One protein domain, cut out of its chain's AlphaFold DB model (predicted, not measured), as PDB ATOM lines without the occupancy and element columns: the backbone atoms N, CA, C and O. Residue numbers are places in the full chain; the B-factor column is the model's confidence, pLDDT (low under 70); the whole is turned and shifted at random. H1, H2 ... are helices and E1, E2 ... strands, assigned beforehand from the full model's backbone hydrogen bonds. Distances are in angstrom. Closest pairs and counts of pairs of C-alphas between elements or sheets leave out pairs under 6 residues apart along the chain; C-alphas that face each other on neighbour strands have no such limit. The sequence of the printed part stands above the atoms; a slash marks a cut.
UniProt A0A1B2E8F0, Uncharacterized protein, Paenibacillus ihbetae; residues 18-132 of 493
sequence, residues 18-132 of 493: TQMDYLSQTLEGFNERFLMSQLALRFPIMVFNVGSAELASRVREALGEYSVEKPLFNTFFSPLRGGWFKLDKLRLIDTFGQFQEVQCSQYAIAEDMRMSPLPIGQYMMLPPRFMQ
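AT A GLANCE: This is residues 18 to 132 of the 493 residues of an uncharacterized protein of Paenibacillus ihbetae (UniProt A0A1B2E8F0). Three separate two-stranded ribbons, E3 with E6, E4 with E5 and E1 with E2, are strung out in a loose, elongated model, with the small helix H1 between the E1 and E2 ribbon and E3. Helix H2 lies beyond E1 and E2 towards one far end, where residues 45 to 55 stick out, the looping link of residues 103 to 123 lies towards the other end, and residues 18 to 27 stick out as a tail. The printed part has 115 residues with two named helices and six named strands, in the order H1 E1 H2 E2 E3 E4 E5 E6, and each ribbon is antiparallel. The class is mixed, helices and strands, with under half of the residues in named elements. The whole is loose, with a radius of gyration of the C-alphas of 19.3 A and spans of 61 by 38 by 23 A.

IN THESE COORDINATES: E3 is residues 80 to 85, 13.9 A long, and E6 is residues 124 to 130, 18.1 A, ending with C-alpha 130 at (50.994, 65.546, -76.591). E4, residues 90 to 93, spans 9.7 A, and E5, residues 99 to 102, spans 9.6 A. H1, residues 30 to 34, spans 7.2 A and begins with C-alpha 30 at (56.485, 68.903, -87.777). E1, residues 37 to 41, spans 12.3 A, and E2, residues 67 to 71, spans 12.6 A. H2, residues 53 to 62, spans 14.4 A from C-alpha 53 at (53.980, 97.797, -105.031).

HOW THE PARTS SIT: E3 and E6 are antiparallel at 176 degrees, with N 81 and O 129 2.8 A apart and N 124 and O 85 2.9 A apart, within hydrogen-bond range. E4 and E5 form a hairpin, antiparallel at 153 degrees, with N 100 and O 92 2.8 A apart. H1 comes closest to E3 at the C-alphas of Phe 34 and Arg 81, 7.6 A apart. Its closest C-alphas to E1 are those of Glu 32 and Gln 38, 6.2 A. H1 and E2 are near each other. E1 and E2 are antiparallel at 139 degrees, with N 38 and O 70 2.8 A apart. Among the pairs that are apart are E3 and E4, E1 and E3, and H1 and H2. In H2 every O i to N i+4 pair is within hydrogen-bond range; H1 has 0 of 1 such pairs, and 1 of 2 O i to N i+3 pairs.

THE WHOLE: The C-alphas of Val 50 and Pro 117 are the two farthest apart, 61.9 A. The printed part has no cut. The links E1 to H2, 11 residues, and E5 to E6, 21 residues, are long; in the latter, residues 107 to 108 pair antiparallel with residues 120 to 121. The mean pLDDT of the printed part is 76.6, and residues 18 to 21 and 40 to 69 are under 70.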
ATOM      1  N   THR A  18      85.030  66.479 -83.765       52.88
ATOM      2  CA  THR A  18      85.611  67.818 -83.990       52.88
ATOM      3  C   THR A  18      86.165  68.060 -85.403       52.88
ATOM      4  O   THR A  18      86.554  69.185 -85.700       52.88
ATOM      5  N   GLN A  19      86.225  67.041 -86.271       56.69
ATOM      6  CA  GLN A  19      86.723  67.147 -87.654       56.69
ATOM      7  C   GLN A  19      85.618  67.100 -88.724       56.69
ATOM      8  O   GLN A  19      85.929  67.117 -89.913       56.69
ATOM      9  N   MET A  20      84.345  67.015 -88.332       57.97
ATOM     10  CA  MET A  20      83.217  66.958 -89.261       57.97
ATOM     11  C   MET A  20      82.380  68.235 -89.178       57.97
ATOM     12  O   MET A  20      81.988  68.665 -88.094       57.97
ATOM     13  N   ASP A  21      82.060  68.804 -90.338       69.25
ATOM     14  CA  ASP A  21      81.094  69.894 -90.447       69.25
ATOM     15  C   ASP A  21      79.680  69.329 -90.251       69.25
ATOM     16  O   ASP A  21      79.123  68.672 -91.133       69.25
ATOM     17  N   TYR A  22      79.095  69.556 -89.072       71.19
ATOM     18  CA  TYR A  22      77.719  69.157 -88.781       71.19
ATOM     19  C   TYR A  22      76.753  70.309 -89.028       71.19
ATOM     20  O   TYR A  22      76.838  71.358 -88.392       71.19
ATOM     21  N   LEU A  23      75.772  70.069 -89.894       75.75
ATOM     22  CA  LEU A  23      74.580  70.900 -89.978       75.75
ATOM     23  C   LEU A  23      73.512  70.312 -89.050       75.75
ATOM     24  O   LEU A  23      73.057  69.189 -89.258       75.75
ATOM     25  N   SER A  24      73.111  71.074 -88.035       80.31
ATOM     26  CA  SER A  24      71.995  70.722 -87.155       80.31
ATOM     27  C   SER A  24      70.804  71.615 -87.471       80.31
ATOM     28  O   SER A  24      70.925  72.837 -87.432       80.31
ATOM     29  N   GLN A  25      69.654  71.008 -87.755       80.19
ATOM     30  CA  GLN A  25      68.404  71.719 -88.001       80.19
ATOM     31  C   GLN A  25      67.263  71.064 -87.224       80.19
ATOM     32  O   GLN A  25      67.149  69.839 -87.159       80.19
ATOM     33  N   THR A  26      66.416  71.894 -86.629       81.50
ATOM     34  CA  THR A  26      65.169  71.493 -85.979       81.50
ATOM     35  C   THR A  26      64.095  71.209 -87.032       81.50
ATOM     36  O   THR A  26      63.986  71.908 -88.037       81.50
ATOM     37  N   LEU A  27      63.269  70.180 -86.814       81.50
ATOM     38  CA  LEU A  27      62.104  69.896 -87.664       81.50
ATOM     39  C   LEU A  27      60.944  70.840 -87.311       81.50
ATOM     40  O   LEU A  27      59.935  70.423 -86.743       81.50
ATOM     41  N   GLU A  28      61.111  72.125 -87.612       78.81
ATOM     42  CA  GLU A  28      60.072  73.140 -87.418       78.81
ATOM     43  C   GLU A  28      58.835  72.825 -88.270       78.81
ATOM     44  O   GLU A  28      58.939  72.401 -89.424       78.81
ATOM     45  N   GLY A  29      57.639  72.994 -87.703       81.75
ATOM     46  CA  GLY A  29      56.381  72.698 -88.391       81.75
ATOM     47  C   GLY A  29      55.962  71.232 -88.339       81.75
ATOM     48  O   GLY A  29      54.847  70.915 -88.755       81.75
ATOM     49  N   PHE A  30      56.817  70.325 -87.852       86.44
ATOM     50  CA  PHE A  30      56.485  68.903 -87.777       86.44
ATOM     51  C   PHE A  30      55.371  68.621 -86.767       86.44
ATOM     52  O   PHE A  30      54.434  67.895 -87.095       86.44
ATOM     53  N   ASN A  31      55.443  69.206 -85.570       87.69
ATOM     54  CA  ASN A  31      54.437  68.997 -84.525       87.69
ATOM     55  C   ASN A  31      53.131  69.736 -84.867       87.69
ATOM     56  O   ASN A  31      52.040  69.195 -84.721       87.69
ATOM     57  N   GLU A  32      53.245  70.939 -85.423       86.56
ATOM     58  CA  GLU A  32      52.139  71.785 -85.870       86.56
ATOM     59  C   GLU A  32      51.315  71.086 -86.963       86.56
ATOM     60  O   GLU A  32      50.084  71.173 -86.982       86.56
ATOM     61  N   ARG A  33      51.978  70.307 -87.831       88.19
ATOM     62  CA  ARG A  33      51.334  69.514 -88.886       88.19
ATOM     63  C   ARG A  33      50.343  68.493 -88.325       88.19
ATOM     64  O   ARG A  33      49.307  68.282 -88.953       88.19
ATOM     65  N   PHE A  34      50.618  67.900 -87.159       88.25
ATOM     66  CA  PHE A  34      49.694  66.980 -86.479       88.25
ATOM     67  C   PHE A  34      48.422  67.678 -85.978       88.25
ATOM     68  O   PHE A  34      47.371  67.044 -85.900       88.25
ATOM     69  N   LEU A  35      48.496  68.987 -85.710       88.12
ATOM     70  CA  LEU A  35      47.369  69.852 -85.335       88.12
ATOM     71  C   LEU A  35      46.751  70.578 -86.545       88.12
ATOM     72  O   LEU A  35      46.070  71.605 -86.406       88.12
ATOM     73  N   MET A  36      47.008  70.064 -87.754       87.81
ATOM     74  CA  MET A  36      46.552  70.647 -89.016       87.81
ATOM     75  C   MET A  36      46.932  72.130 -89.124       87.81
ATOM     76  O   MET A  36      46.133  72.982 -89.516       87.81
ATOM     77  N   SER A  37      48.156  72.457 -88.719       84.44
ATOM     78  CA  SER A  37      48.746  73.782 -88.841       84.44
ATOM     79  C   SER A  37      50.036  73.690 -89.652       84.44
ATOM     80  O   SER A  37      50.754  72.692 -89.624       84.44
ATOM     81  N   GLN A  38      50.302  74.701 -90.467       83.12
ATOM     82  CA  GLN A  38      51.534  74.832 -91.225       83.12
ATOM     83  C   GLN A  38      52.167  76.169 -90.874       83.12
ATOM     84  O   GLN A  38      51.566  77.218 -91.107       83.12
ATOM     85  N   LEU A  39      53.407  76.135 -90.390       74.06
ATOM     86  CA  LEU A  39      54.240  77.326 -90.304       74.06
ATOM     87  C   LEU A  39      54.533  77.811 -91.727       74.06
ATOM     88  O   LEU A  39      55.220  77.153 -92.509       74.06
ATOM     89  N   ALA A  40      53.925  78.931 -92.095       69.75
ATOM     90  CA  ALA A  40      54.128  79.580 -93.376       69.75
ATOM     91  C   ALA A  40      54.037  81.091 -93.183       69.75
ATOM     92  O   ALA A  40      53.196  81.585 -92.438       69.75
ATOM     93  N   LEU A  41      54.868  81.841 -93.902       62.66
ATOM     94  CA  LEU A  41      54.705  83.287 -93.976       62.66
ATOM     95  C   LEU A  41      53.385  83.586 -94.687       62.66
ATOM     96  O   LEU A  41      53.186  83.220 -95.851       62.66
ATOM     97  N   ARG A  42      52.461  84.227 -93.972       55.69
ATOM     98  CA  ARG A  42      51.160  84.611 -94.507       55.69
ATOM     99  C   ARG A  42      51.134  86.114 -94.728       55.69
ATOM    100  O   ARG A  42      51.421  86.890 -93.824       55.69
ATOM    101  N   PHE A  43      50.681  86.523 -95.905       53.50
ATOM    102  CA  PHE A  43      50.157  87.871 -96.075       53.50
ATOM    103  C   PHE A  43      48.774  87.949 -95.402       53.50
ATOM    104  O   PHE A  43      47.999  86.990 -95.511       53.50
ATOM    105  N   PRO A  44      48.420  89.051 -94.716       48.69
ATOM    106  CA  PRO A  44      47.055  89.252 -94.242       48.69
ATOM    107  C   PRO A  44      46.089  89.075 -95.418       48.69
ATOM    108  O   PRO A  44      46.464  89.301 -96.570       48.69
ATOM    109  N   ILE A  45      44.866  88.613 -95.140       48.84
ATOM    110  CA  ILE A  45      43.841  88.370 -96.164       48.84
ATOM    111  C   ILE A  45      43.660  89.657 -96.976       48.84
ATOM    112  O   ILE A  45      43.020  90.600 -96.518       48.84
ATOM    113  N   MET A  46      44.251  89.710 -98.170       45.28
ATOM    114  CA  MET A  46      44.052  90.817 -99.089       45.28
ATOM    115  C   MET A  46      42.740  90.572 -99.820       45.28
ATOM    116  O   MET A  46      42.618  89.635-100.610       45.28
ATOM    117  N   VAL A  47      41.750  91.414 -99.536       46.69
ATOM    118  CA  VAL A  47      40.557  91.531-100.371       46.69
ATOM    119  C   VAL A  47      41.028  92.115-101.701       46.69
ATOM    120  O   VAL A  47      41.385  93.289-101.788       46.69
ATOM    121  N   PHE A  48      41.123  91.272-102.727       41.75
ATOM    122  CA  PHE A  48      41.534  91.708-104.056       41.75
ATOM    123  C   PHE A  48      40.488  92.659-104.635       41.75
ATOM    124  O   PHE A  48      39.345  92.264-104.840       41.75
ATOM    125  N   ASN A  49      40.916  93.887-104.945       50.12
ATOM    126  CA  ASN A  49      40.449  94.568-106.156       50.12
ATOM    127  C   ASN A  49      41.400  95.647-106.712       50.12
ATOM    128  O   ASN A  49      41.209  96.058-107.849       50.12
ATOM    129  N   VAL A  50      42.451  96.078-105.998       54.62
ATOM    130  CA  VAL A  50      43.488  96.994-106.530       54.62
ATOM    131  C   VAL A  50      44.791  96.823-105.727       54.62
ATOM    132  O   VAL A  50      44.711  96.654-104.513       54.62
ATOM    133  N   GLY A  51      45.983  96.864-106.344       55.00
ATOM    134  CA  GLY A  51      47.257  96.669-105.621       55.00
ATOM    135  C   GLY A  51      48.408  97.577-106.070       55.00
ATOM    136  O   GLY A  51      48.667  97.699-107.263       55.00
ATOM    137  N   SER A  52      49.115  98.182-105.100       61.19
ATOM    138  CA  SER A  52      50.323  99.014-105.274       61.19
ATOM    139  C   SER A  52      51.566  98.303-104.716       61.19
ATOM    140  O   SER A  52      51.519  97.725-103.627       61.19
ATOM    141  N   ALA A  53      52.694  98.381-105.433       56.16
ATOM    142  CA  ALA A  53      53.980  97.797-105.031       56.16
ATOM    143  C   ALA A  53      54.548  98.400-103.727       56.16
ATOM    144  O   ALA A  53      55.248  97.724-102.975       56.16
ATOM    145  N   GLU A  54      54.201  99.651-103.426       63.81
ATOM    146  CA  GLU A  54      54.655 100.373-102.234       63.81
ATOM    147  C   GLU A  54      53.965  99.853-100.959       63.81
ATOM    148  O   GLU A  54      54.597  99.675 -99.915       63.81
ATOM    149  N   LEU A  55      52.679  99.493-101.074       65.44
ATOM    150  CA  LEU A  55      51.917  98.838-100.010       65.44
ATOM    151  C   LEU A  55      52.498  97.455 -99.694       65.44
ATOM    152  O   LEU A  55      52.657  97.112 -98.529       65.44
ATOM    153  N   ALA A  56      52.887  96.688-100.717       58.84
ATOM    154  CA  ALA A  56      53.510  95.379-100.527       58.84
ATOM    155  C   ALA A  56      54.872  95.465 -99.810       58.84
ATOM    156  O   ALA A  56      55.217  94.563 -99.046       58.84
ATOM    157  N   SER A  57      55.638  96.543-100.022       60.44
ATOM    158  CA  SER A  57      56.908  96.772 -99.317       60.44
ATOM    159  C   SER A  57      56.689  97.129 -97.846       60.44
ATOM    160  O   SER A  57      57.332  96.548 -96.978       60.44
ATOM    161  N   ARG A  58      55.722  98.005 -97.548       68.00
ATOM    162  CA  ARG A  58      55.342  98.355 -96.167       68.00
ATOM    163  C   ARG A  58      54.746  97.179 -95.397       68.00
ATOM    164  O   ARG A  58      55.046  96.993 -94.227       68.00
ATOM    165  N   VAL A  59      53.928  96.365 -96.061       63.34
ATOM    166  CA  VAL A  59      53.365  95.140 -95.479       63.34
ATOM    167  C   VAL A  59      54.474  94.133 -95.175       63.34
ATOM    168  O   VAL A  59      54.445  93.514 -94.125       63.34
ATOM    169  N   ARG A  60      55.487  93.998 -96.038       58.78
ATOM    170  CA  ARG A  60      56.651  93.132 -95.781       58.78
ATOM    171  C   ARG A  60      57.467  93.585 -94.568       58.78
ATOM    172  O   ARG A  60      57.863  92.741 -93.777       58.78
ATOM    173  N   GLU A  61      57.693  94.888 -94.427       68.62
ATOM    174  CA  GLU A  61      58.404  95.474 -93.282       68.62
ATOM    175  C   GLU A  61      57.598  95.322 -91.978       68.62
ATOM    176  O   GLU A  61      58.157  94.971 -90.947       68.62
ATOM    177  N   ALA A  62      56.268  95.459 -92.044       64.06
ATOM    178  CA  ALA A  62      55.369  95.232 -90.910       64.06
ATOM    179  C   ALA A  62      55.178  93.744 -90.547       64.06
ATOM    180  O   ALA A  62      54.867  93.427 -89.404       64.06
ATOM    181  N   LEU A  63      55.347  92.827 -91.506       60.03
ATOM    182  CA  LEU A  63      55.202  91.379 -91.310       60.03
ATOM    183  C   LEU A  63      56.492  90.679 -90.861       60.03
ATOM    184  O   LEU A  63      56.464  89.467 -90.669       60.03
ATOM    185  N   GLY A  64      57.604  91.403 -90.689       56.28
ATOM    186  CA  GLY A  64      58.903  90.826 -90.316       56.28
ATOM    187  C   GLY A  64      58.885  89.988 -89.030       56.28
ATOM    188  O   GLY A  64      59.689  89.070 -88.901       56.28
ATOM    189  N   GLU A  65      57.934  90.243 -88.126       54.44
ATOM    190  CA  GLU A  65      57.739  89.483 -86.880       54.44
ATOM    191  C   GLU A  65      56.602  88.439 -86.939       54.44
ATOM    192  O   GLU A  65      56.362  87.727 -85.967       54.44
ATOM    193  N   TYR A  66      55.891  88.306 -88.065       52.50
ATOM    194  CA  TYR A  66      54.667  87.504 -88.160       52.50
ATOM    195  C   TYR A  66      54.864  86.220 -88.982       52.50
ATOM    196  O   TYR A  66      54.470  86.124 -90.146       52.50
ATOM    197  N   SER A  67      55.384  85.174 -88.341       52.81
ATOM    198  CA  SER A  67      55.086  83.800 -88.762       52.81
ATOM    199  C   SER A  67      53.662  83.469 -88.317       52.81
ATOM    200  O   SER A  67      53.417  83.236 -87.137       52.81
ATOM    201  N   VAL A  68      52.700  83.489 -89.241       59.22
ATOM    202  CA  VAL A  68      51.299  83.168 -88.923       59.22
ATOM    203  C   VAL A  68      51.017  81.726 -89.310       59.22
ATOM    204  O   VAL A  68      51.105  81.354 -90.477       59.22
ATOM    205  N   GLU A  69      50.624  80.921 -88.332       65.38
ATOM    206  CA  GLU A  69      50.122  79.571 -88.554       65.38
ATOM    207  C   GLU A  69      49.016  79.535 -89.623       65.38
ATOM    208  O   GLU A  69      47.965  80.177 -89.511       65.38
ATOM    209  N   LYS A  70      49.245  78.771 -90.693       76.19
ATOM    210  CA  LYS A  70      48.257  78.509 -91.736       76.19
ATOM    211  C   LYS A  70      47.476  77.246 -91.367       76.19
ATOM    212  O   LYS A  70      48.076  76.170 -91.339       76.19
ATOM    213  N   PRO A  71      46.147  77.315 -91.166       78.31
ATOM    214  CA  PRO A  71      45.358  76.112 -90.974       78.31
ATOM    215  C   PRO A  71      45.369  75.282 -92.257       78.31
ATOM    216  O   PRO A  71      45.180  75.782 -93.371       78.31
ATOM    217  N   LEU A  72      45.612  73.998 -92.078       83.06
ATOM    218  CA  LEU A  72      45.405  72.973 -93.076       83.06
ATOM    219  C   LEU A  72      44.025  72.390 -92.830       83.06
ATOM    220  O   LEU A  72      43.587  72.272 -91.689       83.06
ATOM    221  N   PHE A  73      43.349  72.025 -93.904       83.75
ATOM    222  CA  PHE A  73      42.033  71.418 -93.824       83.75
ATOM    223  C   PHE A  73      42.075  70.053 -94.483       83.75
ATOM    224  O   PHE A  73      42.805  69.861 -95.457       83.75
ATOM    225  N   ASN A  74      41.268  69.127 -93.973       81.75
ATOM    226  CA  ASN A  74      41.099  67.791 -94.548       81.75
ATOM    227  C   ASN A  74      42.421  66.992 -94.665       81.75
ATOM    228  O   ASN A  74      42.611  66.214 -95.597       81.75
ATOM    229  N   THR A  75      43.359  67.220 -93.740       84.06
ATOM    230  CA  THR A  75      44.638  66.501 -93.617       84.06
ATOM    231  C   THR A  75      44.653  65.604 -92.383       84.06
ATOM    232  O   THR A  75      43.783  65.712 -91.527       84.06
ATOM    233  N   PHE A  76      45.674  64.751 -92.261       84.94
ATOM    234  CA  PHE A  76      45.896  63.947 -91.058       84.94
ATOM    235  C   PHE A  76      45.922  64.819 -89.794       84.94
ATOM    236  O   PHE A  76      46.576  65.864 -89.773       84.94
ATOM    237  N   PHE A  77      45.215  64.364 -88.766       86.88
ATOM    238  CA  PHE A  77      45.123  64.999 -87.460       86.88
ATOM    239  C   PHE A  77      45.384  63.952 -86.390       86.88
ATOM    240  O   PHE A  77      44.787  62.876 -86.416       86.88
ATOM    241  N   SER A  78      46.272  64.269 -85.456       88.62
ATOM    242  CA  SER A  78      46.467  63.443 -84.273       88.62
ATOM    243  C   SER A  78      46.990  64.304 -83.124       88.62
ATOM    244  O   SER A  78      48.107  64.809 -83.209       88.62
ATOM    245  N   PRO A  79      46.220  64.494 -82.039       88.25
ATOM    246  CA  PRO A  79      46.667  65.301 -80.901       88.25
ATOM    247  C   PRO A  79      47.795  64.619 -80.105       88.25
ATOM    248  O   PRO A  79      48.486  65.272 -79.320       88.25
ATOM    249  N   LEU A  80      48.008  63.319 -80.335       89.62
ATOM    250  CA  LEU A  80      49.054  62.500 -79.739       89.62
ATOM    251  C   LEU A  80      50.001  61.998 -80.825       89.62
ATOM    252  O   LEU A  80      49.609  61.285 -81.742       89.62
ATOM    253  N   ARG A  81      51.282  62.319 -80.700       89.38
ATOM    254  CA  ARG A  81      52.311  61.814 -81.606       89.38
ATOM    255  C   ARG A  81      52.940  60.570 -81.021       89.38
ATOM    256  O   ARG A  81      53.504  60.648 -79.938       89.38
ATOM    257  N   GLY A  82      52.957  59.481 -81.774       88.75
ATOM    258  CA  GLY A  82      53.691  58.268 -81.432       88.75
ATOM    259  C   GLY A  82      53.789  57.324 -82.624       88.75
ATOM    260  O   GLY A  82      53.110  57.509 -83.633       88.75
ATOM    261  N   GLY A  83      54.646  56.313 -82.505       88.38
ATOM    262  CA  GLY A  83      54.759  55.245 -83.493       88.38
ATOM    263  C   GLY A  83      55.950  55.400 -84.435       88.38
ATOM    264  O   GLY A  83      57.013  55.881 -84.050       88.38
ATOM    265  N   TRP A  84      55.788  54.913 -85.661       88.38
ATOM    266  CA  TRP A  84      56.891  54.666 -86.583       88.38
ATOM    267  C   TRP A  84      57.101  55.882 -87.473       88.38
ATOM    268  O   TRP A  84      56.171  56.354 -88.126       88.38
ATOM    269  N   PHE A  85      58.333  56.367 -87.532       87.25
ATOM    270  CA  PHE A  85      58.723  57.455 -88.414       87.25
ATOM    271  C   PHE A  85      59.795  56.987 -89.388       87.25
ATOM    272  O   PHE A  85      60.744  56.295 -89.015       87.25
ATOM    273  N   LYS A  86      59.636  57.388 -90.647       88.88
ATOM    274  CA  LYS A  86      60.581  57.131 -91.723       88.88
ATOM    275  C   LYS A  86      60.757  58.395 -92.551       88.88
ATOM    276  O   LYS A  86      59.783  59.048 -92.914       88.88
ATOM    277  N   LEU A  87      62.007  58.708 -92.878       86.62
ATOM    278  CA  LEU A  87      62.340  59.740 -93.852       86.62
ATOM    279  C   LEU A  87      62.273  59.142 -95.256       86.62
ATOM    280  O   LEU A  87      63.120  58.336 -95.625       86.62
ATOM    281  N   ASP A  88      61.273  59.538 -96.042       86.06
ATOM    282  CA  ASP A  88      61.177  59.110 -97.442       86.06
ATOM    283  C   ASP A  88      61.972  60.022 -98.382       86.06
ATOM    284  O   ASP A  88      62.613  59.547 -99.320       86.06
ATOM    285  N   LYS A  89      61.919  61.341 -98.153       86.69
ATOM    286  CA  LYS A  89      62.580  62.351 -98.987       86.69
ATOM    287  C   LYS A  89      63.093  63.494 -98.123       86.69
ATOM    288  O   LYS A  89      62.326  64.067 -97.353       86.69
ATOM    289  N   LEU A  90      64.351  63.868 -98.320       87.75
ATOM    290  CA  LEU A  90      64.956  65.055 -97.727       87.75
ATOM    291  C   LEU A  90      65.457  65.965 -98.850       87.75
ATOM    292  O   LEU A  90      66.145  65.511 -99.766       87.75
ATOM    293  N   ARG A  91      65.081  67.244 -98.795       88.62
ATOM    294  CA  ARG A  91      65.502  68.272 -99.750       88.62
ATOM    295  C   ARG A  91      66.215  69.381 -99.003       88.62
ATOM    296  O   ARG A  91      65.612  70.012 -98.142       88.62
ATOM    297  N   LEU A  92      67.469  69.620 -99.358       85.62
ATOM    298  CA  LEU A  92      68.220  70.781 -98.898       85.62
ATOM    299  C   LEU A  92      67.960  71.909 -99.882       85.62
ATOM    300  O   LEU A  92      68.231  71.736-101.065       85.62
ATOM    301  N   ILE A  93      67.389  73.014 -99.412       86.19
ATOM    302  CA  ILE A  93      67.053  74.169-100.244       86.19
ATOM    303  C   ILE A  93      67.998  75.306 -99.868       86.19
ATOM    304  O   ILE A  93      68.062  75.688 -98.702       86.19
ATOM    305  N   ASP A  94      68.729  75.832-100.844       83.69
ATOM    306  CA  ASP A  94      69.585  77.006-100.664       83.69
ATOM    307  C   ASP A  94      68.748  78.302-100.664       83.69
ATOM    308  O   ASP A  94      67.616  78.349-101.146       83.69
ATOM    309  N   THR A  95      69.338  79.385-100.168       83.19
ATOM    310  CA  THR A  95      68.855  80.769-100.200       83.19
ATOM    311  C   THR A  95      68.320  81.216-101.567       83.19
ATOM    312  O   THR A  95      67.376  82.003-101.622       83.19
ATOM    313  N   PHE A  96      68.852  80.682-102.672       84.62
ATOM    314  CA  PHE A  96      68.389  80.965-104.039       84.62
ATOM    315  C   PHE A  96      67.260  80.040-104.541       84.62
ATOM    316  O   PHE A  96      66.883  80.110-105.710       84.62
ATOM    317  N   GLY A  97      66.720  79.159-103.691       81.31
ATOM    318  CA  GLY A  97      65.621  78.244-104.027       81.31
ATOM    319  C   GLY A  97      66.035  77.009-104.838       81.31
ATOM    320  O   GLY A  97      65.174  76.247-105.282       81.31
ATOM    321  N   GLN A  98      67.337  76.790-105.035       86.88
ATOM    322  CA  GLN A  98      67.857  75.546-105.601       86.88
ATOM    323  C   GLN A  98      67.746  74.436-104.558       86.88
ATOM    324  O   GLN A  98      68.001  74.683-103.382       86.88
ATOM    325  N   PHE A  99      67.369  73.225-104.977       89.56
ATOM    326  CA  PHE A  99      67.219  72.096-104.065       89.56
ATOM    327  C   PHE A  99      68.114  70.917-104.452       89.56
ATOM    328  O   PHE A  99      68.231  70.571-105.627       89.56
ATOM    329  N   GLN A 100      68.693  70.263-103.449       87.56
ATOM    330  CA  GLN A 100      69.387  68.987-103.578       87.56
ATOM    331  C   GLN A 100      68.586  67.900-102.860       87.56
ATOM    332  O   GLN A 100      68.246  68.041-101.684       87.56
ATOM    333  N   GLU A 101      68.283  66.806-103.561       87.56
ATOM    334  CA  GLU A 101      67.661  65.627-102.952       87.56
ATOM    335  C   GLU A 101      68.730  64.752-102.288       87.56
ATOM    336  O   GLU A 101      69.709  64.349-102.917       87.56
ATOM    337  N   VAL A 102      68.533  64.454-101.004       85.25
ATOM    338  CA  VAL A 102      69.398  63.570-100.218       85.25
ATOM    339  C   VAL A 102      68.722  62.205-100.107       85.25
ATOM    340  O   VAL A 102      67.548  62.110 -99.742       85.25
ATOM    341  N   GLN A 103      69.455  61.137-100.432       82.06
ATOM    342  CA  GLN A 103      68.947  59.771-100.307       82.06
ATOM    343  C   GLN A 103      68.883  59.352 -98.832       82.06
ATOM    344  O   GLN A 103      69.909  59.219 -98.171       82.06
ATOM    345  N   CYS A 104      67.676  59.095 -98.329       79.25
ATOM    346  CA  CYS A 104      67.428  58.678 -96.945       79.25
ATOM    347  C   CYS A 104      67.257  57.153 -96.830       79.25
ATOM    348  O   CYS A 104      66.215  56.668 -96.399       79.25
ATOM    349  N   SER A 105      68.253  56.373 -97.260       77.56
ATOM    350  CA  SER A 105      68.173  54.904 -97.209       77.56
ATOM    351  C   SER A 105      68.507  54.331 -95.831       77.56
ATOM    352  O   SER A 105      67.916  53.329 -95.436       77.56
ATOM    353  N   GLN A 106      69.439  54.947 -95.104       77.81
ATOM    354  CA  GLN A 106      69.864  54.555 -93.762       77.81
ATOM    355  C   GLN A 106      70.368  55.785 -93.005       77.81
ATOM    356  O   GLN A 106      71.084  56.609 -93.571       77.81
ATOM    357  N   TYR A 107      70.003  55.910 -91.732       83.81
ATOM    358  CA  TYR A 107      70.422  57.026 -90.885       83.81
ATOM    359  C   TYR A 107      70.741  56.555 -89.465       83.81
ATOM    360  O   TYR A 107      70.255  55.515 -89.014       83.81
ATOM    361  N   ALA A 108      71.603  57.313 -88.782       85.19
ATOM    362  CA  ALA A 108      71.924  57.083 -87.381       85.19
ATOM    363  C   ALA A 108      70.757  57.557 -86.505       85.19
ATOM    364  O   ALA A 108      70.297  58.689 -86.638       85.19
ATOM    365  N   ILE A 109      70.269  56.687 -85.625       86.19
ATOM    366  CA  ILE A 109      69.102  56.957 -84.774       86.19
ATOM    367  C   ILE A 109      69.594  57.204 -83.341       86.19
ATOM    368  O   ILE A 109      70.590  56.610 -82.939       86.19
ATOM    369  N   ALA A 110      68.950  58.067 -82.558       86.31
ATOM    370  CA  ALA A 110      69.267  58.223 -81.133       86.31
ATOM    371  C   ALA A 110      68.859  56.972 -80.335       86.31
ATOM    372  O   ALA A 110      67.891  56.316 -80.706       86.31
ATOM    373  N   GLU A 111      69.565  56.642 -79.252       86.06
ATOM    374  CA  GLU A 111      69.310  55.429 -78.453       86.06
ATOM    375  C   GLU A 111      67.843  55.308 -78.010       86.06
ATOM    376  O   GLU A 111      67.209  54.296 -78.297       86.06
ATOM    377  N   ASP A 112      67.263  56.390 -77.490       83.38
ATOM    378  CA  ASP A 112      65.862  56.450 -77.039       83.38
ATOM    379  C   ASP A 112      64.821  56.267 -78.161       83.38
ATOM    380  O   ASP A 112      63.635  56.072 -77.902       83.38
ATOM    381  N   MET A 113      65.242  56.375 -79.426       85.62
ATOM    382  CA  MET A 113      64.381  56.260 -80.609       85.62
ATOM    383  C   MET A 113      64.645  54.976 -81.406       85.62
ATOM    384  O   MET A 113      64.006  54.742 -82.440       85.62
ATOM    385  N   ARG A 114      65.610  54.155 -80.974       85.44
ATOM    386  CA  ARG A 114      65.967  52.897 -81.632       85.44
ATOM    387  C   ARG A 114      65.036  51.774 -81.185       85.44
ATOM    388  O   ARG A 114      64.716  51.629 -80.015       85.44
ATOM    389  N   MET A 115      64.663  50.926 -82.139       76.94
ATOM    390  CA  MET A 115      63.981  49.648 -81.868       76.94
ATOM    391  C   MET A 115      64.959  48.472 -81.771       76.94
ATOM    392  O   MET A 115      64.631  47.416 -81.245       76.94
ATOM    393  N   SER A 116      66.146  48.636 -82.350       76.81
ATOM    394  CA  SER A 116      67.187  47.620 -82.435       76.81
ATOM    395  C   SER A 116      68.445  48.161 -81.763       76.81
ATOM    396  O   SER A 116      68.703  49.361 -81.862       76.81
ATOM    397  N   PRO A 117      69.283  47.305 -81.155       77.75
ATOM    398  CA  PRO A 117      70.596  47.728 -80.668       77.75
ATOM    399  C   PRO A 117      71.495  48.290 -81.785       77.75
ATOM    400  O   PRO A 117      72.505  48.933 -81.502       77.75
ATOM    401  N   LEU A 118      71.148  48.067 -83.061       79.69
ATOM    402  CA  LEU A 118      71.879  48.616 -84.197       79.69
ATOM    403  C   LEU A 118      71.717  50.147 -84.290       79.69
ATOM    404  O   LEU A 118      70.594  50.652 -84.294       79.69
ATOM    405  N   PRO A 119      72.822  50.902 -84.439       76.06
ATOM    406  CA  PRO A 119      72.780  52.360 -84.473       76.06
ATOM    407  C   PRO A 119      72.218  52.945 -85.771       76.06
ATOM    408  O   PRO A 119      71.838  54.115 -85.796       76.06
ATOM    409  N   ILE A 120      72.181  52.145 -86.839       80.88
ATOM    410  CA  ILE A 120      71.762  52.541 -88.181       80.88
ATOM    411  C   ILE A 120      70.467  51.808 -88.521       80.88
ATOM    412  O   ILE A 120      70.392  50.585 -88.395       80.88
ATOM    413  N   GLY A 121      69.459  52.547 -88.983       82.44
ATOM    414  CA  GLY A 121      68.157  51.988 -89.326       82.44
ATOM    415  C   GLY A 121      67.400  52.789 -90.383       82.44
ATOM    416  O   GLY A 121      67.850  53.835 -90.846       82.44
ATOM    417  N   GLN A 122      66.243  52.249 -90.774       85.38
ATOM    418  CA  GLN A 122      65.294  52.868 -91.713       85.38
ATOM    419  C   GLN A 122      64.060  53.458 -91.033       85.38
ATOM    420  O   GLN A 122      63.400  54.317 -91.615       85.38
ATOM    421  N   TYR A 123      63.742  52.978 -89.833       86.94
ATOM    422  CA  TYR A 123      62.587  53.387 -89.049       86.94
ATOM    423  C   TYR A 123      63.069  53.807 -87.673       86.94
ATOM    424  O   TYR A 123      63.854  53.090 -87.051       86.94
ATOM    425  N   MET A 124      62.569  54.940 -87.203       88.88
ATOM    426  CA  MET A 124      62.749  55.393 -85.831       88.88
ATOM    427  C   MET A 124      61.415  55.367 -85.095       88.88
ATOM    428  O   MET A 124      60.358  55.585 -85.692       88.88
ATOM    429  N   MET A 125      61.467  55.089 -83.798       90.00
ATOM    430  CA  MET A 125      60.296  55.062 -82.937       90.00
ATOM    431  C   MET A 125      60.149  56.420 -82.253       90.00
ATOM    432  O   MET A 125      61.048  56.883 -81.553       90.00
ATOM    433  N   LEU A 126      59.021  57.084 -82.486       89.31
ATOM    434  CA  LEU A 126      58.683  58.327 -81.811       89.31
ATOM    435  C   LEU A 126      58.005  58.002 -80.476       89.31
ATOM    436  O   LEU A 126      56.963  57.336 -80.489       89.31
ATOM    437  N   PRO A 127      58.530  58.500 -79.340       88.19
ATOM    438  CA  PRO A 127      57.857  58.328 -78.063       88.19
ATOM    439  C   PRO A 127      56.523  59.092 -78.054       88.19
ATOM    440  O   PRO A 127      56.453  60.185 -78.651       88.19
ATOM    441  N   PRO A 128      55.497  58.544 -77.373       89.06
ATOM    442  CA  PRO A 128      54.189  59.170 -77.243       89.06
ATOM    443  C   PRO A 128      54.323  60.553 -76.593       89.06
ATOM    444  O   PRO A 128      54.899  60.685 -75.516       89.06
ATOM    445  N   ARG A 129      53.823  61.603 -77.252       89.50
ATOM    446  CA  ARG A 129      53.813  62.983 -76.731       89.50
ATOM    447  C   ARG A 129      52.542  63.720 -77.135       89.50
ATOM    448  O   ARG A 129      52.063  63.538 -78.253       89.50
ATOM    449  N   PHE A 130      52.054  64.595 -76.262       91.31
ATOM    450  CA  PHE A 130      50.994  65.546 -76.591       91.31
ATOM    451  C   PHE A 130      51.525  66.618 -77.551       91.31
ATOM    452  O   PHE A 130      52.619  67.147 -77.348       91.31
ATOM    453  N   MET A 131      50.771  66.914 -78.611       90.38
ATOM    454  CA  MET A 131      51.112  67.977 -79.567       90.38
ATOM    455  C   MET A 131      50.698  69.353 -79.058       90.38
ATOM    456  O   MET A 131      51.420  70.326 -79.256       90.38
ATOM    457  N   GLN A 132      49.568  69.423 -78.358       88.94
ATOM    458  CA  GLN A 132      49.208  70.595 -77.574       88.94
ATOM    459  C   GLN A 132      49.954  70.548 -76.234       88.94
ATOM    460  O   GLN A 132      49.945  69.495 -75.584       88.94
TER     461      GLN A 132